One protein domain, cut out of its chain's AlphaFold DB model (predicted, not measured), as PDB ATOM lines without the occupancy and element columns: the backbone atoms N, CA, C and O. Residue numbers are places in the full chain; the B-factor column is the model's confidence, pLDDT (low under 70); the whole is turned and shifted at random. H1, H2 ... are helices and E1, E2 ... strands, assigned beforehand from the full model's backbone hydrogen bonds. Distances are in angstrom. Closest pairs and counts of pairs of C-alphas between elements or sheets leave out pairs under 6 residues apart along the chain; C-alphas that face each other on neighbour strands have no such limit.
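What this domain is: This is residues 26 to 186 of the 317 residues of an uncharacterized protein of Niabella soli DSM 19437 (UniProt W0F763). What is the main picture? A twisted sheet of five strands is covered on one face by two long helices, H1 and H3, which run slantwise over it, with the short H2 near one end of that face. The short H4 lies over the other face. What makes up the whole? The printed part has 161 residues with seven named helices and five named strands, in the order H1 E1 H2 H3 E2 E3 H4 H5 H6 E4 E5 H7; the class is mixed. The mixed sheet runs E3 E1 E2 E5 E4, and the whole is compact, with a radius of gyration of the C-alphas of 15.9 A and spans of 44 by 39 by 29 A.

How they stand to each other: Where does the first helix stand? H1, residues 26 to 43, is on the sheet at a height of 8.6 A, over E3, residues 124 to 129, at 36 degrees to it on the local plane. With residues 29 to 37 alone H1 touches the hub H3, residues 71 to 89, the same way at a steep tilt of 39 degrees; the closest C-alphas, of Val 29 and Ile 78, are 5.6 A apart. How do the strands pair? E1, residues 54 to 59, is antiparallel to E3, with N 56 and O 127 at 2.8 A, and parallel to E2, residues 102 to 109, with N 57 and O 106 at 2.8 A. E5, residues 175 to 179, is antiparallel to E2, with N 103 and O 178 at 2.8 A, and forms a hairpin with E4, residues 169 to 172, with N 169 and O 177 at 2.8 A. With H2, residues 61 to 67, and H3 between them, the parallel neighbours E1 and E2 make a strand-helix-strand unit with a right-handed crossover. What of the other helices? H2 stands up from the sheet on the same face as H3, while H4, residues 136 to 141, is on the opposite face, along E2 at 3 degrees on the local plane. H5, residues 154 to 157, only grazes the sheet; H6, residues 162 to 165, only just touches H3, with 3 pairs of C-alphas within 8 A; H7, residues 182 to 185, touches H3, the closest C-alphas, of Asn 87 and Leu 185, being 5.9 A apart. Every O i to N i+4 pair is within hydrogen-bond range in H1, H2, H3 and H4; H5, H6 and H7 are too short for such a pair.

Where its parts are: Where are the anchors? H1 begins at C-alpha 26, (130.040, 206.044, 94.837), and H7 ends at C-alpha 185, (112.791, 193.676, 85.192). How long are the longer elements? From first to last C-alpha H3 measures 26.9 A, H1 25.6 A and E2 22.8 A.

The domain as a whole: How far does it reach? The two C-alphas farthest apart, of Asn 46 and Lys 157, are 48.9 A apart, and the printed part has no cut. Which links are long, and where is confidence low? The links H3 to E2, E2 to E3 and H4 to H5 are long; pLDDT is under 70 at residues 132 to 169, 171 and 182 to 186.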
ATOM      1  N   GLN A  26     130.038 206.470  96.237       92.00
ATOM      2  CA  GLN A  26     130.040 206.044  94.837       92.00
ATOM      3  C   GLN A  26     131.105 204.971  94.594       92.00
ATOM      4  O   GLN A  26     130.795 203.945  94.008       92.00
ATOM      5  N   ALA A  27     132.316 205.134  95.139       94.31
ATOM      6  CA  ALA A  27     133.363 204.118  95.027       94.31
ATOM      7  C   ALA A  27     132.961 202.777  95.669       94.31
ATOM      8  O   ALA A  27     133.342 201.726  95.163       94.31
ATOM      9  N   LEU A  28     132.186 202.801  96.760       95.00
ATOM     10  CA  LEU A  28     131.598 201.602  97.367       95.00
ATOM     11  C   LEU A  28     130.607 200.915  96.414       95.00
ATOM     12  O   LEU A  28     130.689 199.704  96.226       95.00
ATOM     13  N   VAL A  29     129.700 201.684  95.801       95.00
ATOM     14  CA  VAL A  29     128.744 201.171  94.803       95.00
ATOM     15  C   VAL A  29     129.491 200.553  93.621       95.00
ATOM     16  O   VAL A  29     129.241 199.400  93.277       95.00
ATOM     17  N   ASP A  30     130.449 201.285  93.053       95.94
ATOM     18  CA  ASP A  30     131.201 200.875  91.867       95.94
ATOM     19  C   ASP A  30     131.982 199.573  92.114       95.94
ATOM     20  O   ASP A  30     131.949 198.663  91.286       95.94
ATOM     21  N   GLN A  31     132.641 199.445  93.272       96.50
ATOM     22  CA  GLN A  31     133.404 198.243  93.630       96.50
ATOM     23  C   GLN A  31     132.507 197.010  93.829       96.50
ATOM     24  O   GLN A  31     132.861 195.912  93.398       96.50
ATOM     25  N   ILE A  32     131.318 197.171  94.421       97.25
ATOM     26  CA  ILE A  32     130.346 196.070  94.546       97.25
ATOM     27  C   ILE A  32     129.771 195.697  93.172       97.25
ATOM     28  O   ILE A  32     129.612 194.514  92.862       97.25
ATOM     29  N   LEU A  33     129.504 196.692  92.324       96.75
ATOM     30  CA  LEU A  33     129.009 196.480  90.967       96.75
ATOM     31  C   LEU A  33     130.010 195.713  90.099       96.75
ATOM     32  O   LEU A  33     129.597 194.851  89.325       96.75
ATOM     33  N   VAL A  34     131.311 195.978  90.245       97.31
ATOM     34  CA  VAL A  34     132.367 195.203  89.570       97.31
ATOM     35  C   VAL A  34     132.253 193.722  89.935       97.31
ATOM     36  O   VAL A  34     132.127 192.895  89.035       97.31
ATOM     37  N   SER A  35     132.178 193.394  91.230       95.81
ATOM     38  CA  SER A  35     132.030 192.007  91.700       95.81
ATOM     39  C   SER A  35     130.787 191.318  91.112       95.81
ATOM     40  O   SER A  35     130.867 190.182  90.641       95.81
ATOM     41  N   PHE A  36     129.650 192.017  91.055       97.31
ATOM     42  CA  PHE A  36     128.432 191.489  90.436       97.31
ATOM     43  C   PHE A  36     128.601 191.210  88.939       97.31
ATOM     44  O   PHE A  36     128.261 190.122  88.466       97.31
ATOM     45  N   LYS A  37     129.139 192.181  88.189       97.06
ATOM     46  CA  LYS A  37     129.346 192.062  86.741       97.06
ATOM     47  C   LYS A  37     130.299 190.915  86.415       97.06
ATOM     48  O   LYS A  37     129.992 190.128  85.521       97.06
ATOM     49  N   GLU A  38     131.384 190.780  87.170       96.50
ATOM     50  CA  GLU A  38     132.340 189.679  87.033       96.50
ATOM     51  C   GLU A  38     131.683 188.317  87.269       96.50
ATOM     52  O   GLU A  38     131.891 187.393  86.483       96.50
ATOM     53  N   THR A  39     130.851 188.180  88.305       95.44
ATOM     54  CA  THR A  39     130.118 186.930  88.552       95.44
ATOM     55  C   THR A  39     129.129 186.631  87.425       95.44
ATOM     56  O   THR A  39     129.082 185.494  86.957       95.44
ATOM     57  N   VAL A  40     128.389 187.629  86.924       95.38
ATOM     58  CA  VAL A  40     127.498 187.440  85.764       95.38
ATOM     59  C   VAL A  40     128.278 186.926  84.560       95.38
ATOM     60  O   VAL A  40     127.838 185.983  83.906       95.38
ATOM     61  N   GLU A  41     129.424 187.526  84.253       95.06
ATOM     62  CA  GLU A  41     130.230 187.159  83.088       95.06
ATOM     63  C   GLU A  41     130.902 185.791  83.233       95.06
ATOM     64  O   GLU A  41     130.960 185.035  82.262       95.06
ATOM     65  N   ARG A  42     131.369 185.453  84.438       95.69
ATOM     66  CA  ARG A  42     132.050 184.189  84.740       95.69
ATOM     67  C   ARG A  42     131.089 183.004  84.818       95.69
ATOM     68  O   ARG A  42     131.404 181.938  84.297       95.69
ATOM     69  N   GLU A  43     129.947 183.176  85.481       95.06
ATOM     70  CA  GLU A  43     129.059 182.068  85.856       95.06
ATOM     71  C   GLU A  43     127.889 181.868  84.885       95.06
ATOM     72  O   GLU A  43     127.292 180.789  84.855       95.06
ATOM     73  N   SER A  44     127.501 182.886  84.105       94.69
ATOM     74  CA  SER A  44     126.376 182.746  83.170       94.69
ATOM     75  C   SER A  44     126.714 181.779  82.039       94.69
ATOM     76  O   SER A  44     127.812 181.770  81.490       94.69
ATOM     77  N   PHE A  45     125.733 180.970  81.639       93.25
ATOM     78  CA  PHE A  45     125.933 179.954  80.611       93.25
ATOM     79  C   PHE A  45     124.682 179.741  79.763       93.25
ATOM     80  O   PHE A  45     123.540 179.826  80.227       93.25
ATOM     81  N   ASN A  46     124.887 179.392  78.490       93.19
ATOM     82  CA  ASN A  46     123.814 179.204  77.513       93.19
ATOM     83  C   ASN A  46     122.846 180.407  77.496       93.19
ATOM     84  O   ASN A  46     123.224 181.514  77.142       93.19
ATOM     85  N   LYS A  47     121.583 180.179  77.871       91.06
ATOM     86  CA  LYS A  47     120.509 181.182  77.939       91.06
ATOM     87  C   LYS A  47     120.141 181.551  79.383       91.06
ATOM     88  O   LYS A  47     119.055 182.088  79.608       91.06
ATOM     89  N   ARG A  48     120.982 181.186  80.357       91.69
ATOM     90  CA  ARG A  48     120.747 181.391  81.786       91.69
ATOM     91  C   ARG A  48     121.743 182.396  82.349       91.69
ATOM     92  O   ARG A  48     122.946 182.176  82.254       91.69
ATOM     93  N   MET A  49     121.213 183.466  82.933       93.56
ATOM     94  CA  MET A  49     122.003 184.413  83.704       93.56
ATOM     95  C   MET A  49     122.212 183.815  85.088       93.56
ATOM     96  O   MET A  49     121.256 183.342  85.705       93.56
ATOM     97  N   MET A  50     123.454 183.811  85.547       92.94
ATOM     98  CA  MET A  50     123.824 183.355  86.881       92.94
ATOM     99  C   MET A  50     124.493 184.512  87.594       92.94
ATOM    100  O   MET A  50     125.351 185.169  87.017       92.94
ATOM    101  N   TYR A  51     124.076 184.776  88.823       95.06
ATOM    102  CA  TYR A  51     124.654 185.822  89.646       95.06
ATOM    103  C   TYR A  51     124.371 185.580  91.120       95.06
ATOM    104  O   TYR A  51     123.447 184.844  91.485       95.06
ATOM    105  N   ASP A  52     125.182 186.227  91.946       94.06
ATOM    106  CA  ASP A  52     125.127 186.113  93.390       94.06
ATOM    107  C   ASP A  52     124.080 187.045  93.992       94.06
ATOM    108  O   ASP A  52     123.858 188.156  93.504       94.06
ATOM    109  N   CYS A  53     123.438 186.593  95.069       92.19
ATOM    110  CA  CYS A  53     122.407 187.348  95.782       92.19
ATOM    111  C   CYS A  53     122.762 187.624  97.244       92.19
ATOM    112  O   CYS A  53     121.992 188.289  97.932       92.19
ATOM    113  N   SER A  54     123.897 187.130  97.737       91.81
ATOM    114  CA  SER A  54     124.388 187.427  99.079       91.81
ATOM    115  C   SER A  54     125.800 187.983  99.007       91.81
ATOM    116  O   SER A  54     126.638 187.395  98.333       91.81
ATOM    117  N   TYR A  55     126.044 189.107  99.677       94.44
ATOM    118  CA  TYR A  55     127.293 189.859  99.631       94.44
ATOM    119  C   TYR A  55     127.771 190.163 101.049       94.44
ATOM    120  O   TYR A  55     127.079 190.833 101.817       94.44
ATOM    121  N   LEU A  56     128.977 189.707 101.374       91.62
ATOM    122  CA  LEU A  56     129.768 190.166 102.506       91.62
ATOM    123  C   LEU A  56     130.733 191.245 102.009       91.62
ATOM    124  O   LEU A  56     131.567 190.992 101.141       91.62
ATOM    125  N   ILE A  57     130.617 192.444 102.569       95.06
ATOM    126  CA  ILE A  57     131.425 193.607 102.214       95.06
ATOM    127  C   ILE A  57     132.295 193.972 103.407       95.06
ATOM    128  O   ILE A  57     131.803 194.470 104.422       95.06
ATOM    129  N   LEU A  58     133.592 193.724 103.280       92.38
ATOM    130  CA  LEU A  58     134.584 194.090 104.278       92.38
ATOM    131  C   LEU A  58     135.128 195.478 103.962       92.38
ATOM    132  O   LEU A  58     135.590 195.750 102.854       92.38
ATOM    133  N   MET A  59     135.046 196.358 104.951       93.50
ATOM    134  CA  MET A  59     135.439 197.758 104.855       93.50
ATOM    135  C   MET A  59     136.349 198.087 106.027       93.50
ATOM    136  O   MET A  59     136.121 197.582 107.130       93.50
ATOM    137  N   ARG A  60     137.298 199.008 105.853       92.81
ATOM    138  CA  ARG A  60     138.060 199.510 107.001       92.81
ATOM    139  C   ARG A  60     137.128 200.101 108.070       92.81
ATOM    140  O   ARG A  60     136.092 200.685 107.722       92.81
ATOM    141  N   PRO A  61     137.465 199.994 109.368       91.44
ATOM    142  CA  PRO A  61     136.613 200.495 110.444       91.44
ATOM    143  C   PRO A  61     136.249 201.981 110.315       91.44
ATOM    144  O   PRO A  61     135.108 202.355 110.605       91.44
ATOM    145  N   GLU A  62     137.179 202.826 109.863       91.44
ATOM    146  CA  GLU A  62     136.938 204.246 109.602       91.44
ATOM    147  C   GLU A  62     135.904 204.470 108.491       91.44
ATOM    148  O   GLU A  62     134.913 205.173 108.709       91.44
ATOM    149  N   ASP A  63     136.073 203.820 107.339       92.12
ATOM    150  CA  ASP A  63     135.182 203.947 106.184       92.12
ATOM    151  C   ASP A  63     133.775 203.426 106.524       92.12
ATOM    152  O   ASP A  63     132.767 204.089 106.253       92.12
ATOM    153  N   TYR A  64     133.697 202.292 107.231       91.81
ATOM    154  CA  TYR A  64     132.436 201.752 107.736       91.81
ATOM    155  C   TYR A  64     131.721 202.750 108.652       91.81
ATOM    156  O   TYR A  64     130.527 203.010 108.488       91.81
ATOM    157  N   LYS A  65     132.436 203.342 109.616       89.19
ATOM    158  CA  LYS A  65     131.863 204.307 110.564       89.19
ATOM    159  C   LYS A  65     131.354 205.565 109.857       89.19
ATOM    160  O   LYS A  65     130.337 206.124 110.268       89.19
ATOM    161  N   HIS A  66     132.025 205.999 108.793       88.94
ATOM    162  CA  HIS A  66     131.588 207.134 107.981       88.94
ATOM    163  C   HIS A  66     130.335 206.828 107.152       88.94
ATOM    164  O   HIS A  66     129.466 207.699 107.023       88.94
ATOM    165  N   ALA A  67     130.215 205.610 106.619       88.06
ATOM    166  CA  ALA A  67     129.096 205.191 105.779       88.06
ATOM    167  C   ALA A  67     127.892 204.638 106.564       88.06
ATOM    168  O   ALA A  67     126.789 204.625 106.025       88.06
ATOM    169  N   GLU A  68     128.065 204.234 107.830       85.56
ATOM    170  CA  GLU A  68     127.126 203.421 108.629       85.56
ATOM    171  C   GLU A  68     125.644 203.818 108.507       85.56
ATOM    172  O   GLU A  68     124.774 202.965 108.317       85.56
ATOM    173  N   LEU A  69     125.345 205.115 108.629       83.12
ATOM    174  CA  LEU A  69     123.970 205.633 108.605       83.12
ATOM    175  C   LEU A  69     123.374 205.720 107.193       83.12
ATOM    176  O   LEU A  69     122.168 205.892 107.044       83.12
ATOM    177  N   ARG A  70     124.211 205.622 106.159       85.38
ATOM    178  CA  ARG A  70     123.835 205.703 104.743       85.38
ATOM    179  C   ARG A  70     123.801 204.337 104.067       85.38
ATOM    180  O   ARG A  70     123.228 204.245 102.990       85.38
ATOM    181  N   LEU A  71     124.350 203.291 104.693       87.94
ATOM    182  CA  LEU A  71     124.474 201.952 104.099       87.94
ATOM    183  C   LEU A  71     123.150 201.396 103.561       87.94
ATOM    184  O   LEU A  71     123.149 200.759 102.514       87.94
ATOM    185  N   ALA A  72     122.022 201.677 104.218       80.94
ATOM    186  CA  ALA A  72     120.711 201.270 103.718       80.94
ATOM    187  C   ALA A  72     120.380 201.927 102.362       80.94
ATOM    188  O   ALA A  72     120.045 201.231 101.412       80.94
ATOM    189  N   GLY A  73     120.555 203.247 102.242       80.56
ATOM    190  CA  GLY A  73     120.336 203.964 100.978       80.56
ATOM    191  C   GLY A  73     121.394 203.651  99.913       80.56
ATOM    192  O   GLY A  73     121.085 203.631  98.729       80.56
ATOM    193  N   ILE A  74     122.631 203.355 100.324       88.12
ATOM    194  CA  ILE A  74     123.676 202.865  99.413       88.12
ATOM    195  C   ILE A  74     123.283 201.490  98.855       88.12
ATOM    196  O   ILE A  74     123.429 201.259  97.663       88.12
ATOM    197  N   THR A  75     122.729 200.608  99.691       88.25
ATOM    198  CA  THR A  75     122.239 199.285  99.270       88.25
ATOM    199  C   THR A  75     121.117 199.399  98.241       88.25
ATOM    200  O   THR A  75     121.115 198.648  97.273       88.25
ATOM    201  N   GLU A  76     120.196 200.351  98.407       82.75
ATOM    202  CA  GLU A  76     119.187 200.634  97.376       82.75
ATOM    203  C   GLU A  76     119.836 201.065  96.053       82.75
ATOM    204  O   GLU A  76     119.516 200.493  95.016       82.75
ATOM    205  N   GLY A  77     120.807 201.985  96.091       83.69
ATOM    206  CA  GLY A  77     121.528 202.419  94.887       83.69
ATOM    207  C   GLY A  77     122.298 201.292  94.187       83.69
ATOM    208  O   GLY A  77     122.292 201.213  92.966       83.69
ATOM    209  N   ILE A  78     122.906 200.371  94.943       92.31
ATOM    210  CA  ILE A  78     123.552 199.171  94.380       92.31
ATOM    211  C   ILE A  78     122.531 198.297  93.651       92.31
ATOM    212  O   ILE A  78     122.814 197.768  92.577       92.31
ATOM    213  N   LEU A  79     121.342 198.126  94.231       88.94
ATOM    214  CA  LEU A  79     120.296 197.320  93.618       88.94
ATOM    215  C   LEU A  79     119.764 197.948  92.334       88.94
ATOM    216  O   LEU A  79     119.531 197.206  91.383       88.94
ATOM    217  N   ASP A  80     119.611 199.271  92.286       85.50
ATOM    218  CA  ASP A  80     119.234 199.978  91.059       85.50
ATOM    219  C   ASP A  80     120.215 199.640  89.917       85.50
ATOM    220  O   ASP A  80     119.786 199.190  88.852       85.50
ATOM    221  N   GLU A  81     121.526 199.712  90.179       90.56
ATOM    222  CA  GLU A  81     122.586 199.347  89.224       90.56
ATOM    223  C   GLU A  81     122.561 197.853  88.839       90.56
ATOM    224  O   GLU A  81     122.770 197.486  87.678       90.56
ATOM    225  N   PHE A  82     122.278 196.959  89.794       94.19
ATOM    226  CA  PHE A  82     122.149 195.524  89.512       94.19
ATOM    227  C   PHE A  82     120.972 195.251  88.573       94.19
ATOM    228  O   PHE A  82     121.123 194.524  87.589       94.19
ATOM    229  N   TYR A  83     119.798 195.820  88.863       88.25
ATOM    230  CA  TYR A  83     118.607 195.644  88.032       88.25
ATOM    231  C   TYR A  83     118.789 196.258  86.644       88.25
ATOM    232  O   TYR A  83     118.364 195.640  85.665       88.25
ATOM    233  N   GLU A  84     119.448 197.416  86.538       88.94
ATOM    234  CA  GLU A  84     119.799 198.022  85.252       88.94
ATOM    235  C   GLU A  84     120.661 197.068  84.418       88.94
ATOM    236  O   GLU A  84     120.279 196.706  83.302       88.94
ATOM    237  N   TYR A  85     121.741 196.535  84.992       92.50
ATOM    238  CA  TYR A  85     122.624 195.604  84.292       92.50
ATOM    239  C   TYR A  85     121.945 194.273  83.916       92.50
ATOM    240  O   TYR A  85     122.158 193.740  82.820       92.50
ATOM    241  N   ILE A  86     121.081 193.728  84.781       91.44
ATOM    242  CA  ILE A  86     120.271 192.544  84.443       91.44
ATOM    243  C   ILE A  86     119.366 192.865  83.250       91.44
ATOM    244  O   ILE A  86     119.254 192.061  82.322       91.44
ATOM    245  N   ASN A  87     118.729 194.037  83.248       88.25
ATOM    246  CA  ASN A  87     117.826 194.449  82.183       88.25
ATOM    247  C   ASN A  87     118.554 194.633  80.840       88.25
ATOM    248  O   ASN A  87     118.024 194.225  79.807       88.25
ATOM    249  N   GLU A  88     119.782 195.155  80.848       91.31
ATOM    250  CA  GLU A  88     120.635 195.238  79.656       91.31
ATOM    251  C   GLU A  88     120.938 193.855  79.060       91.31
ATOM    252  O   GLU A  88     120.922 193.672  77.839       91.31
ATOM    253  N   ARG A  89     121.168 192.847  79.910       90.69
ATOM    254  CA  ARG A  89     121.591 191.505  79.476       90.69
ATOM    255  C   ARG A  89     120.462 190.477  79.355       90.69
ATOM    256  O   ARG A  89     120.698 189.377  78.846       90.69
ATOM    257  N   LYS A  90     119.227 190.804  79.749       88.19
ATOM    258  CA  LYS A  90     118.087 189.858  79.745       88.19
ATOM    259  C   LYS A  90     117.745 189.303  78.357       88.19
ATOM    260  O   LYS A  90     117.202 188.208  78.247       88.19
ATOM    261  N   THR A  91     118.071 190.033  77.289       88.38
ATOM    262  CA  THR A  91     117.870 189.578  75.901       88.38
ATOM    263  C   THR A  91     118.830 188.448  75.522       88.38
ATOM    264  O   THR A  91     118.428 187.489  74.863       88.38
ATOM    265  N   GLN A  92     120.080 188.528  75.985       91.25
ATOM    266  CA  GLN A  92     121.095 187.486  75.829       91.25
ATOM    267  C   GLN A  92     120.788 186.275  76.723       91.25
ATOM    268  O   GLN A  92     120.942 185.126  76.299       91.25
ATOM    269  N   TYR A  93     120.292 186.533  77.934       90.94
ATOM    270  CA  TYR A  93     119.981 185.519  78.935       90.94
ATOM    271  C   TYR A  93     118.499 185.559  79.338       90.94
ATOM    272  O   TYR A  93     118.157 186.079  80.398       90.94
ATOM    273  N   PRO A  94     117.588 184.972  78.542       85.31
ATOM    274  CA  PRO A  94     116.149 185.036  78.811       85.31
ATOM    275  C   PRO A  94     115.721 184.313  80.099       85.31
ATOM    276  O   PRO A  94     114.605 184.514  80.568       85.31
ATOM    277  N   ARG A  95     116.576 183.458  80.678       86.81
ATOM    278  CA  ARG A  95     116.387 182.897  82.024       86.81
ATOM    279  C   ARG A  95     117.271 183.652  83.011       86.81
ATOM    280  O   ARG A  95     118.371 183.197  83.309       86.81
ATOM    281  N   TYR A  96     116.789 184.793  83.481       88.56
ATOM    282  CA  TYR A  96     117.543 185.718  84.330       88.56
ATOM    283  C   TYR A  96     117.085 185.737  85.794       88.56
ATOM    284  O   TYR A  96     117.498 186.604  86.544       88.56
ATOM    285  N   GLU A  97     116.205 184.825  86.211       83.56
ATOM    286  CA  GLU A  97     115.772 184.759  87.610       83.56
ATOM    287  C   GLU A  97     116.893 184.196  88.507       83.56
ATOM    288  O   GLU A  97     117.489 183.168  88.147       83.56
ATOM    289  N   PRO A  98     117.163 184.823  89.669       87.44
ATOM    290  CA  PRO A  98     118.207 184.371  90.577       87.44
ATOM    291  C   PRO A  98     117.836 183.080  91.298       87.44
ATOM    292  O   PRO A  98     116.679 182.666  91.348       87.44
ATOM    293  N   ILE A  99     118.842 182.470  91.926       81.69
ATOM    294  CA  ILE A  99     118.640 181.356  92.860       81.69
ATOM    295  C   ILE A  99     118.075 181.866  94.197       81.69
ATOM    296  O   ILE A  99     117.218 181.212  94.792       81.69
ATOM    297  N   GLY A 100     118.545 183.020  94.678       77.00
ATOM    298  CA  GLY A 100     118.076 183.628  95.919       77.00
ATOM    299  C   GLY A 100     116.748 184.374  95.768       77.00
ATOM    300  O   GLY A 100     116.559 185.149  94.836       77.00
ATOM    301  N   SER A 101     115.843 184.210  96.736       78.31
ATOM    302  CA  SER A 101     114.600 185.002  96.821       78.31
ATOM    303  C   SER A 101     114.814 186.423  97.360       78.31
ATOM    304  O   SER A 101     113.897 187.248  97.337       78.31
ATOM    305  N   TYR A 102     116.006 186.694  97.888       83.94
ATOM    306  CA  TYR A 102     116.378 187.945  98.526       83.94
ATOM    307  C   TYR A 102     117.782 188.339  98.105       83.94
ATOM    308  O   TYR A 102     118.650 187.478  97.975       83.94
ATOM    309  N   TRP A 103     117.988 189.641  97.991       90.44
ATOM    310  CA  TRP A 103     119.297 190.257  98.067       90.44
ATOM    311  C   TRP A 103     119.682 190.423  99.536       90.44
ATOM    312  O   TRP A 103     118.900 190.959 100.319       90.44
ATOM    313  N   ASP A 104     120.861 189.950  99.916       89.19
ATOM    314  CA  ASP A 104     121.368 189.974 101.286       89.19
ATOM    315  C   ASP A 104     122.730 190.675 101.304       89.19
ATOM    316  O   ASP A 104     123.666 190.218 100.656       89.19
ATOM    317  N   PHE A 105     122.833 191.795 102.016       93.25
ATOM    318  CA  PHE A 105     124.047 192.606 102.094       93.25
ATOM    319  C   PHE A 105     124.495 192.737 103.540       93.25
ATOM    320  O   PHE A 105     123.782 193.311 104.367       93.25
ATOM    321  N   GLN A 106     125.696 192.258 103.835       90.06
ATOM    322  CA  GLN A 106     126.329 192.391 105.134       90.06
ATOM    323  C   GLN A 106     127.611 193.212 105.012       90.06
ATOM    324  O   GLN A 106     128.626 192.742 104.516       90.06
ATOM    325  N   TYR A 107     127.568 194.437 105.518       92.38
ATOM    326  CA  TYR A 107     128.717 195.323 105.643       92.38
ATOM    327  C   TYR A 107     129.385 195.098 106.999       92.38
ATOM    328  O   TYR A 107     128.739 195.216 108.049       92.38
ATOM    329  N   CYS A 108     130.684 194.820 106.991       89.56
ATOM    330  CA  CYS A 108     131.461 194.543 108.189       89.56
ATOM    331  C   CYS A 108     132.705 195.440 108.274       89.56
ATOM    332  O   CYS A 108     133.467 195.513 107.310       89.56
ATOM    333  N   PRO A 109     132.949 196.089 109.431       90.25
ATOM    334  CA  PRO A 109     134.231 196.721 109.696       90.25
ATOM    335  C   PRO A 109     135.296 195.640 109.926       90.25
ATOM    336  O   PRO A 109     135.145 194.816 110.830       90.25
ATOM    337  N   ALA A 110     136.366 195.658 109.142       86.25
ATOM    338  CA  ALA A 110     137.491 194.741 109.243       86.25
ATOM    339  C   ALA A 110     138.791 195.471 108.884       86.25
ATOM    340  O   ALA A 110     138.835 196.233 107.924       86.25
ATOM    341  N   GLU A 111     139.853 195.250 109.657       82.50
ATOM    342  CA  GLU A 111     141.194 195.757 109.313       82.50
ATOM    343  C   GLU A 111     141.844 194.916 108.207       82.50
ATOM    344  O   GLU A 111     142.722 195.384 107.486       82.50
ATOM    345  N   ARG A 112     141.407 193.659 108.079       83.94
ATOM    346  CA  ARG A 112     141.957 192.687 107.142       83.94
ATOM    347  C   ARG A 112     140.867 191.950 106.386       83.94
ATOM    348  O   ARG A 112     139.778 191.729 106.916       83.94
ATOM    349  N   GLY A 113     141.199 191.566 105.163       81.00
ATOM    350  CA  GLY A 113     140.383 190.722 104.315       81.00
ATOM    351  C   GLY A 113     140.349 189.256 104.752       81.00
ATOM    352  O   GLY A 113     141.024 188.840 105.694       81.00
ATOM    353  N   ILE A 114     139.571 188.448 104.033       80.94
ATOM    354  CA  ILE A 114     139.407 186.996 104.245       80.94
ATOM    355  C   ILE A 114     140.701 186.224 103.982       80.94
ATOM    356  O   ILE A 114     140.962 185.194 104.592       80.94
ATOM    357  N   ASP A 115     141.544 186.749 103.106       83.44
ATOM    358  CA  ASP A 115     142.895 186.278 102.823       83.44
ATOM    359  C   ASP A 115     143.943 186.839 103.805       83.44
ATOM    360  O   ASP A 115     145.141 186.639 103.606       83.44
ATOM    361  N   ASN A 116     143.506 187.517 104.877       82.94
ATOM    362  CA  ASN A 116     144.346 188.153 105.896       82.94
ATOM    363  C   ASN A 116     145.265 189.262 105.333       82.94
ATOM    364  O   ASN A 116     146.224 189.669 105.994       82.94
ATOM    365  N   SER A 117     144.964 189.765 104.130       86.12
ATOM    366  CA  SER A 117     145.572 190.972 103.567       86.12
ATOM    367  C   SER A 117     144.992 192.228 104.222       86.12
ATOM    368  O   SER A 117     143.887 192.206 104.761       86.12
ATOM    369  N   GLU A 118     145.752 193.319 104.240       89.12
ATOM    370  CA  GLU A 118     145.256 194.613 104.719       89.12
ATOM    371  C   GLU A 118     144.313 195.223 103.676       89.12
ATOM    372  O   GLU A 118     144.599 195.179 102.480       89.12
ATOM    373  N   ILE A 119     143.181 195.776 104.122       89.00
ATOM    374  CA  ILE A 119     142.243 196.453 103.217       89.00
ATOM    375  C   ILE A 119     142.792 197.849 102.929       89.00
ATOM    376  O   ILE A 119     142.910 198.667 103.842       89.00
ATOM    377  N   GLU A 120     143.122 198.129 101.667       90.31
ATOM    378  CA  GLU A 120     143.737 199.398 101.282       90.31
ATOM    379  C   GLU A 120     142.783 200.591 101.462       90.31
ATOM    380  O   GLU A 120     141.561 200.459 101.295       90.31
ATOM    381  N   PRO A 121     143.320 201.792 101.739       88.00
ATOM    382  CA  PRO A 121     142.511 202.992 101.827       88.00
ATOM    383  C   PRO A 121     141.664 203.274 100.586       88.00
ATOM    384  O   PRO A 121     142.168 203.324  99.469       88.00
ATOM    385  N   GLY A 122     140.361 203.484 100.789       87.62
ATOM    386  CA  GLY A 122     139.416 203.727  99.696       87.62
ATOM    387  C   GLY A 122     138.947 202.472  98.955       87.62
ATOM    388  O   GLY A 122     138.186 202.592  97.992       87.62
ATOM    389  N   THR A 123     139.345 201.282  99.409       92.81
ATOM    390  CA  THR A 123     138.947 200.001  98.813       92.81
ATOM    391  C   THR A 123     138.082 199.168  99.757       92.81
ATOM    392  O   THR A 123     137.992 199.432 100.959       92.81
ATOM    393  N   ILE A 124     137.415 198.163  99.195       94.38
ATOM    394  CA  ILE A 124     136.678 197.134  99.930       94.38
ATOM    395  C   ILE A 124     137.080 195.750  99.438       94.38
ATOM    396  O   ILE A 124     137.515 195.583  98.300       94.38
ATOM    397  N   GLN A 125     136.832 194.739 100.264       93.75
ATOM    398  CA  GLN A 125     136.809 193.358  99.796       93.75
ATOM    399  C   GLN A 125     135.365 192.863  99.761       93.75
ATOM    400  O   GLN A 125     134.632 192.983 100.745       93.75
ATOM    401  N   VAL A 126     134.955 192.307  98.623       94.50
ATOM    402  CA  VAL A 126     133.609 191.769  98.415       94.50
ATOM    403  C   VAL A 126     133.702 190.262  98.260       94.50
ATOM    404  O   VAL A 126     134.463 189.765  97.432       94.50
ATOM    405  N   VAL A 127     132.907 189.536  99.038       89.88
ATOM    406  CA  VAL A 127     132.688 188.103  98.849       89.88
ATOM    407  C   VAL A 127     131.214 187.867  98.627       89.88
ATOM    408  O   VAL A 127     130.381 188.309  99.414       89.88
ATOM    409  N   SER A 128     130.898 187.172  97.542       93.25
ATOM    410  CA  SER A 128     129.531 186.958  97.098       93.25
ATOM    411  C   SER A 128     129.209 185.474  96.944       93.25
ATOM    412  O   SER A 128     130.091 184.655  96.678       93.25
ATOM    413  N   THR A 129     127.942 185.117  97.155       89.50
ATOM    414  CA  THR A 129     127.431 183.758  96.946       89.50
ATOM    415  C   THR A 129     126.030 183.754  96.318       89.50
ATOM    416  O   THR A 129     125.262 184.715  96.484       89.50
ATOM    417  N   PRO A 130     125.619 182.653  95.647       85.31
ATOM    418  CA  PRO A 130     124.321 182.574  94.966       85.31
ATOM    419  C   PRO A 130     123.112 182.779  95.882       85.31
ATOM    420  O   PRO A 130     122.032 183.174  95.440       85.31
ATOM    421  N   THR A 131     123.271 182.475  97.168       81.38
ATOM    422  CA  THR A 131     122.234 182.623  98.184       81.38
ATOM    423  C   THR A 131     122.861 182.729  99.571       81.38
ATOM    424  O   THR A 131     123.979 182.266  99.793       81.38
ATOM    425  N   SER A 132     122.138 183.327 100.517       69.75
ATOM    426  CA  SER A 132     122.614 183.469 101.891       69.75
ATOM    427  C   SER A 132     122.663 182.106 102.591       69.75
ATOM    428  O   SER A 132     121.618 181.479 102.797       69.75
ATOM    429  N   GLU A 133     123.842 181.678 103.035       58.34
ATOM    430  CA  GLU A 133     123.954 180.666 104.086       58.34
ATOM    431  C   GLU A 133     123.716 181.317 105.458       58.34
ATOM    432  O   GLU A 133     123.815 182.533 105.622       58.34
ATOM    433  N   LYS A 134     123.373 180.529 106.481       50.34
ATOM    434  CA  LYS A 134     123.028 181.059 107.814       50.34
ATOM    435  C   LYS A 134     124.191 181.761 108.542       50.34
ATOM    436  O   LYS A 134     123.952 182.274 109.634       50.34
ATOM    437  N   SER A 135     125.411 181.787 107.993       51.88
ATOM    438  CA  SER A 135     126.599 182.124 108.779       51.88
ATOM    439  C   SER A 135     127.716 182.901 108.074       51.88
ATOM    440  O   SER A 135     128.887 182.538 108.136       51.88
ATOM    441  N   TRP A 136     127.403 184.076 107.527       58.94
ATOM    442  CA  TRP A 136     128.440 185.116 107.410       58.94
ATOM    443  C   TRP A 136     129.003 185.509 108.782       58.94
ATOM    444  O   TRP A 136     130.165 185.888 108.910       58.94
ATOM    445  N   SER A 137     128.186 185.348 109.829       53.88
ATOM    446  CA  SER A 137     128.589 185.475 111.226       53.88
ATOM    447  C   SER A 137     129.807 184.611 111.547       53.88
ATOM    448  O   SER A 137     130.748 185.157 112.102       53.88
ATOM    449  N   GLU A 138     129.852 183.329 111.160       51.31
ATOM    450  CA  GLU A 138     131.006 182.452 111.425       51.31
ATOM    451  C   GLU A 138     132.275 182.928 110.711       51.31
ATOM    452  O   GLU A 138     133.307 183.071 111.364       51.31
ATOM    453  N   LEU A 139     132.179 183.294 109.427       48.00
ATOM    454  CA  LEU A 139     133.310 183.804 108.637       48.00
ATOM    455  C   LEU A 139     133.835 185.157 109.149       48.00
ATOM    456  O   LEU A 139     135.030 185.422 109.098       48.00
ATOM    457  N   SER A 140     132.956 185.999 109.696       47.66
ATOM    458  CA  SER A 140     133.337 187.267 110.336       47.66
ATOM    459  C   SER A 140     133.821 187.098 111.790       47.66
ATOM    460  O   SER A 140     134.538 187.950 112.316       47.66
ATOM    461  N   SER A 141     133.432 186.012 112.470       43.81
ATOM    462  CA  SER A 141     133.572 185.859 113.929       43.81
ATOM    463  C   SER A 141     134.956 185.459 114.425       43.81
ATOM    464  O   SER A 141     135.218 185.648 115.613       43.81
ATOM    465  N   GLU A 142     135.863 184.986 113.562       42.03
ATOM    466  CA  GLU A 142     137.256 184.773 113.987       42.03
ATOM    467  C   GLU A 142     137.934 186.099 114.389       42.03
ATOM    468  O   GLU A 142     138.839 186.090 115.225       42.03
ATOM    469  N   HIS A 143     137.414 187.252 113.934       40.44
ATOM    470  CA  HIS A 143     137.930 188.574 114.311       40.44
ATOM    471  C   HIS A 143     136.885 189.629 114.723       40.44
ATOM    472  O   HIS A 143     137.272 190.694 115.207       40.44
ATOM    473  N   ILE A 144     135.573 189.370 114.624       42.59
ATOM    474  CA  ILE A 144     134.546 190.402 114.857       42.59
ATOM    475  C   ILE A 144     133.536 189.969 115.932       42.59
ATOM    476  O   ILE A 144     132.678 189.111 115.729       42.59
ATOM    477  N   LYS A 145     133.574 190.638 117.098       32.34
ATOM    478  CA  LYS A 145     132.521 190.561 118.132       32.34
ATOM    479  C   LYS A 145     131.256 191.287 117.658       32.34
ATOM    480  O   LYS A 145     130.997 192.427 118.043       32.34
ATOM    481  N   VAL A 146     130.432 190.630 116.846       37.03
ATOM    482  CA  VAL A 146     129.099 191.137 116.493       37.03
ATOM    483  C   VAL A 146     128.117 190.799 117.620       37.03
ATOM    484  O   VAL A 146     127.657 189.668 117.757       37.03
ATOM    485  N   SER A 147     127.766 191.778 118.462       32.84
ATOM    486  CA  SER A 147     126.634 191.625 119.391       32.84
ATOM    487  C   SER A 147     125.319 191.571 118.612       32.84
ATOM    488  O   SER A 147     124.770 192.616 118.246       32.84
ATOM    489  N   VAL A 148     124.802 190.357 118.428       34.75
ATOM    490  CA  VAL A 148     123.429 190.076 117.999       34.75
ATOM    491  C   VAL A 148     122.473 190.572 119.086       34.75
ATOM    492  O   VAL A 148     122.477 190.078 120.211       34.75
ATOM    493  N   SER A 149     121.657 191.576 118.766       33.09
ATOM    494  CA  SER A 149     120.540 191.992 119.615       33.09
ATOM    495  C   SER A 149     119.250 191.838 118.827       33.09
ATOM    496  O   SER A 149     118.856 192.700 118.044       33.09
ATOM    497  N   SER A 150     118.604 190.697 119.035       38.59
ATOM    498  CA  SER A 150     117.254 190.432 118.562       38.59
ATOM    499  C   SER A 150     116.273 191.173 119.470       38.59
ATOM    500  O   SER A 150     116.108 190.773 120.622       38.59
ATOM    501  N   LYS A 151     115.660 192.247 118.944       37.38
ATOM    502  CA  LYS A 151     114.293 192.776 119.223       37.38
ATOM    503  C   LYS A 151     114.145 194.298 119.130       37.38
ATOM    504  O   LYS A 151     113.018 194.766 119.076       37.38
ATOM    505  N   HIS A 152     115.227 195.054 118.975       39.28
ATOM    506  CA  HIS A 152     115.179 196.442 118.506       39.28
ATOM    507  C   HIS A 152     116.435 196.672 117.667       39.28
ATOM    508  O   HIS A 152     117.535 196.660 118.221       39.28
ATOM    509  N   SER A 153     116.305 196.805 116.339       47.41
ATOM    510  CA  SER A 153     117.462 197.132 115.495       47.41
ATOM    511  C   SER A 153     118.133 198.377 116.093       47.41
ATOM    512  O   SER A 153     117.444 199.306 116.515       47.41
ATOM    513  N   LYS A 154     119.468 198.393 116.215       50.84
ATOM    514  CA  LYS A 154     120.212 199.504 116.848       50.84
ATOM    515  C   LYS A 154     119.963 200.864 116.168       50.84
ATOM    516  O   LYS A 154     120.360 201.886 116.722       50.84
ATOM    517  N   TYR A 155     119.283 200.871 115.019       50.03
ATOM    518  CA  TYR A 155     118.798 202.065 114.343       50.03
ATOM    519  C   TYR A 155     117.619 202.747 115.048       50.03
ATOM    520  O   TYR A 155     117.379 203.917 114.791       50.03
ATOM    521  N   SER A 156     116.949 202.087 116.003       53.94
ATOM    522  CA  SER A 156     115.868 202.678 116.812       53.94
ATOM    523  C   SER A 156     116.293 203.889 117.650       53.94
ATOM    524  O   SER A 156     115.442 204.609 118.163       53.94
ATOM    525  N   LYS A 157     117.604 204.108 117.810       53.97
ATOM    526  CA  LYS A 157     118.173 205.283 118.486       53.97
ATOM    527  C   LYS A 157     118.299 206.510 117.581       53.97
ATOM    528  O   LYS A 157     118.553 207.593 118.099       53.97
ATOM    529  N   TYR A 158     118.190 206.340 116.265       55.31
ATOM    530  CA  TYR A 158     118.345 207.412 115.288       55.31
ATOM    531  C   TYR A 158     116.974 207.829 114.750       55.31
ATOM    532  O   TYR A 158     116.114 206.985 114.509       55.31
ATOM    533  N   ASP A 159     116.785 209.134 114.555       47.81
ATOM    534  CA  ASP A 159     115.582 209.709 113.947       47.81
ATOM    535  C   ASP A 159     115.628 209.507 112.423       47.81
ATOM    536  O   ASP A 159     116.070 210.365 111.657       47.81
ATOM    537  N   LEU A 160     115.308 208.286 111.995       55.56
ATOM    538  CA  LEU A 160     115.314 207.880 110.595       55.56
ATOM    539  C   LEU A 160     113.926 208.062 109.987       55.56
ATOM    540  O   LEU A 160     112.933 207.625 110.562       55.56
ATOM    541  N   ASN A 161     113.861 208.631 108.780       46.94
ATOM    542  CA  ASN A 161     112.611 208.706 108.029       46.94
ATOM    543  C   ASN A 161     112.168 207.284 107.615       46.94
ATOM    544  O   ASN A 161     112.839 206.668 106.781       46.94
ATOM    545  N   PRO A 162     111.045 206.761 108.144       46.75
ATOM    546  CA  PRO A 162     110.605 205.394 107.869       46.75
ATOM    547  C   PRO A 162     110.222 205.177 106.399       46.75
ATOM    548  O   PRO A 162     110.321 204.060 105.899       46.75
ATOM    549  N   ASN A 163     109.850 206.239 105.675       45.56
ATOM    550  CA  ASN A 163     109.500 206.145 104.257       45.56
ATOM    551  C   ASN A 163     110.724 205.882 103.366       45.56
ATOM    552  O   ASN A 163     110.572 205.310 102.289       45.56
ATOM    553  N   THR A 164     111.925 206.262 103.814       42.38
ATOM    554  CA  THR A 164     113.175 206.064 103.062       42.38
ATOM    555  C   THR A 164     113.591 204.593 102.995       42.38
ATOM    556  O   THR A 164     114.359 204.242 102.118       42.38
ATOM    557  N   PHE A 165     113.093 203.731 103.888       52.59
ATOM    558  CA  PHE A 165     113.577 202.351 104.042       52.59
ATOM    559  C   PHE A 165     112.462 201.303 103.924       52.59
ATOM    560  O   PHE A 165     112.593 200.186 104.414       52.59
ATOM    561  N   SER A 166     111.337 201.655 103.297       52.91
ATOM    562  CA  SER A 166     110.142 200.794 103.239       52.91
ATOM    563  C   SER A 166     110.349 199.468 102.488       52.91
ATOM    564  O   SER A 166     109.583 198.529 102.700       52.91
ATOM    565  N   ASN A 167     111.394 199.369 101.661       60.28
ATOM    566  CA  ASN A 167     111.707 198.192 100.844       60.28
ATOM    567  C   ASN A 167     112.883 197.350 101.373       60.28
ATOM    568  O   ASN A 167     113.215 196.332 100.764       60.28
ATOM    569  N   ILE A 168     113.521 197.763 102.473       65.69
ATOM    570  CA  ILE A 168     114.745 197.149 102.997       65.69
ATOM    571  C   ILE A 168     114.549 196.669 104.438       65.69
ATOM    572  O   ILE A 168     114.334 197.445 105.369       65.69
ATOM    573  N   ASP A 169     114.659 195.358 104.632       64.94
ATOM    574  CA  ASP A 169     114.635 194.732 105.946       64.94
ATOM    575  C   ASP A 169     116.001 194.917 106.614       64.94
ATOM    576  O   ASP A 169     117.010 194.339 106.201       64.94
ATOM    577  N   ILE A 170     116.047 195.712 107.681       71.19
ATOM    578  CA  ILE A 170     117.258 195.898 108.484       71.19
ATOM    579  C   ILE A 170     117.328 194.789 109.540       71.19
ATOM    580  O   ILE A 170     116.705 194.881 110.602       71.19
ATOM    581  N   LEU A 171     118.099 193.739 109.258       64.69
ATOM    582  CA  LEU A 171     118.236 192.573 110.138       64.69
ATOM    583  C   LEU A 171     119.105 192.889 111.359       64.69
ATOM    584  O   LEU A 171     118.772 192.539 112.494       64.69
ATOM    585  N   SER A 172     120.226 193.571 111.131       72.19
ATOM    586  CA  SER A 172     121.123 194.049 112.179       72.19
ATOM    587  C   SER A 172     121.940 195.250 111.686       72.19
ATOM    588  O   SER A 172     121.719 195.762 110.590       72.19
ATOM    589  N   LYS A 173     122.854 195.769 112.514       75.19
ATOM    590  CA  LYS A 173     123.693 196.915 112.134       75.19
ATOM    591  C   LYS A 173     124.575 196.526 110.940       75.19
ATOM    592  O   LYS A 173     125.397 195.627 111.075       75.19
ATOM    593  N   GLY A 174     124.406 197.213 109.809       80.56
ATOM    594  CA  GLY A 174     125.108 196.892 108.564       80.56
ATOM    595  C   GLY A 174     124.628 195.617 107.867       80.56
ATOM    596  O   GLY A 174     125.296 195.184 106.941       80.56
ATOM    597  N   HIS A 175     123.510 195.006 108.278       84.50
ATOM    598  CA  HIS A 175     122.956 193.822 107.614       84.50
ATOM    599  C   HIS A 175     121.558 194.112 107.096       84.50
ATOM    600  O   HIS A 175     120.629 194.357 107.875       84.50
ATOM    601  N   PHE A 176     121.427 194.067 105.779       83.31
ATOM    602  CA  PHE A 176     120.230 194.443 105.059       83.31
ATOM    603  C   PHE A 176     119.764 193.314 104.162       83.31
ATOM    604  O   PHE A 176     120.568 192.609 103.554       83.31
ATOM    605  N   ARG A 177     118.448 193.180 104.050       79.81
ATOM    606  CA  ARG A 177     117.819 192.215 103.168       79.81
ATOM    607  C   ARG A 177     116.724 192.885 102.356       79.81
ATOM    608  O   ARG A 177     115.900 193.607 102.897       79.81
ATOM    609  N   VAL A 178     116.708 192.640 101.056       77.94
ATOM    610  CA  VAL A 178     115.712 193.194 100.133       77.94
ATOM    611  C   VAL A 178     115.109 192.044  99.349       77.94
ATOM    612  O   VAL A 178     115.827 191.193  98.826       77.94
ATOM    613  N   LYS A 179     113.780 191.973  99.267       76.31
ATOM    614  CA  LYS A 179     113.118 190.933  98.471       76.31
ATOM    615  C   LYS A 179     113.454 191.133  96.992       76.31
ATOM    616  O   LYS A 179     113.338 192.246  96.481       76.31
ATOM    617  N   PHE A 180     113.832 190.062  96.296       77.19
ATOM    618  CA  PHE A 180     114.006 190.133  94.848       77.19
ATOM    619  C   PHE A 180     112.678 190.530  94.191       77.19
ATOM    620  O   PHE A 180     111.628 189.945  94.481       77.19
ATOM    621  N   ASN A 181     112.722 191.529  93.310       72.38
ATOM    622  CA  ASN A 181     111.548 192.079  92.658       72.38
ATOM    623  C   ASN A 181     111.670 191.951  91.138       72.38
ATOM    624  O   ASN A 181     112.310 192.759  90.470       72.38
ATOM    625  N   LYS A 182     110.996 190.939  90.589       68.69
ATOM    626  CA  LYS A 182     110.928 190.704  89.144       68.69
ATOM    627  C   LYS A 182     110.214 191.832  88.394       68.69
ATOM    628  O   LYS A 182     110.466 192.010  87.206       68.69
ATOM    629  N   ASP A 183     109.358 192.604  89.061       61.56
ATOM    630  CA  ASP A 183     108.616 193.687  88.414       61.56
ATOM    631  C   ASP A 183     109.550 194.818  87.966       61.56
ATOM    632  O   ASP A 183     109.270 195.475  86.970       61.56
ATOM    633  N   LEU A 184     110.710 194.981  88.613       61.59
ATOM    634  CA  LEU A 184     111.751 195.922  88.177       61.59
ATOM    635  C   LEU A 184     112.432 195.497  86.862       61.59
ATOM    636  O   LEU A 184     113.107 196.299  86.229       61.59
ATOM    637  N   LEU A 185     112.226 194.251  86.420       59.44
ATOM    638  CA  LEU A 185     112.791 193.676  85.192       59.44
ATOM    639  C   LEU A 185     111.779 193.628  84.029       59.44
ATOM    640  O   LEU A 185     112.063 193.059  82.965       59.44
ATOM    641  N   GLY A 186     110.583 194.193  84.231       47.88
ATOM    642  CA  GLY A 186     109.506 194.244  83.243       47.88
ATOM    643  C   GLY A 186     109.798 195.180  82.068       47.88
ATOM    644  O   GLY A 186     110.571 196.128  82.182       47.88
TER     645      GLY A 186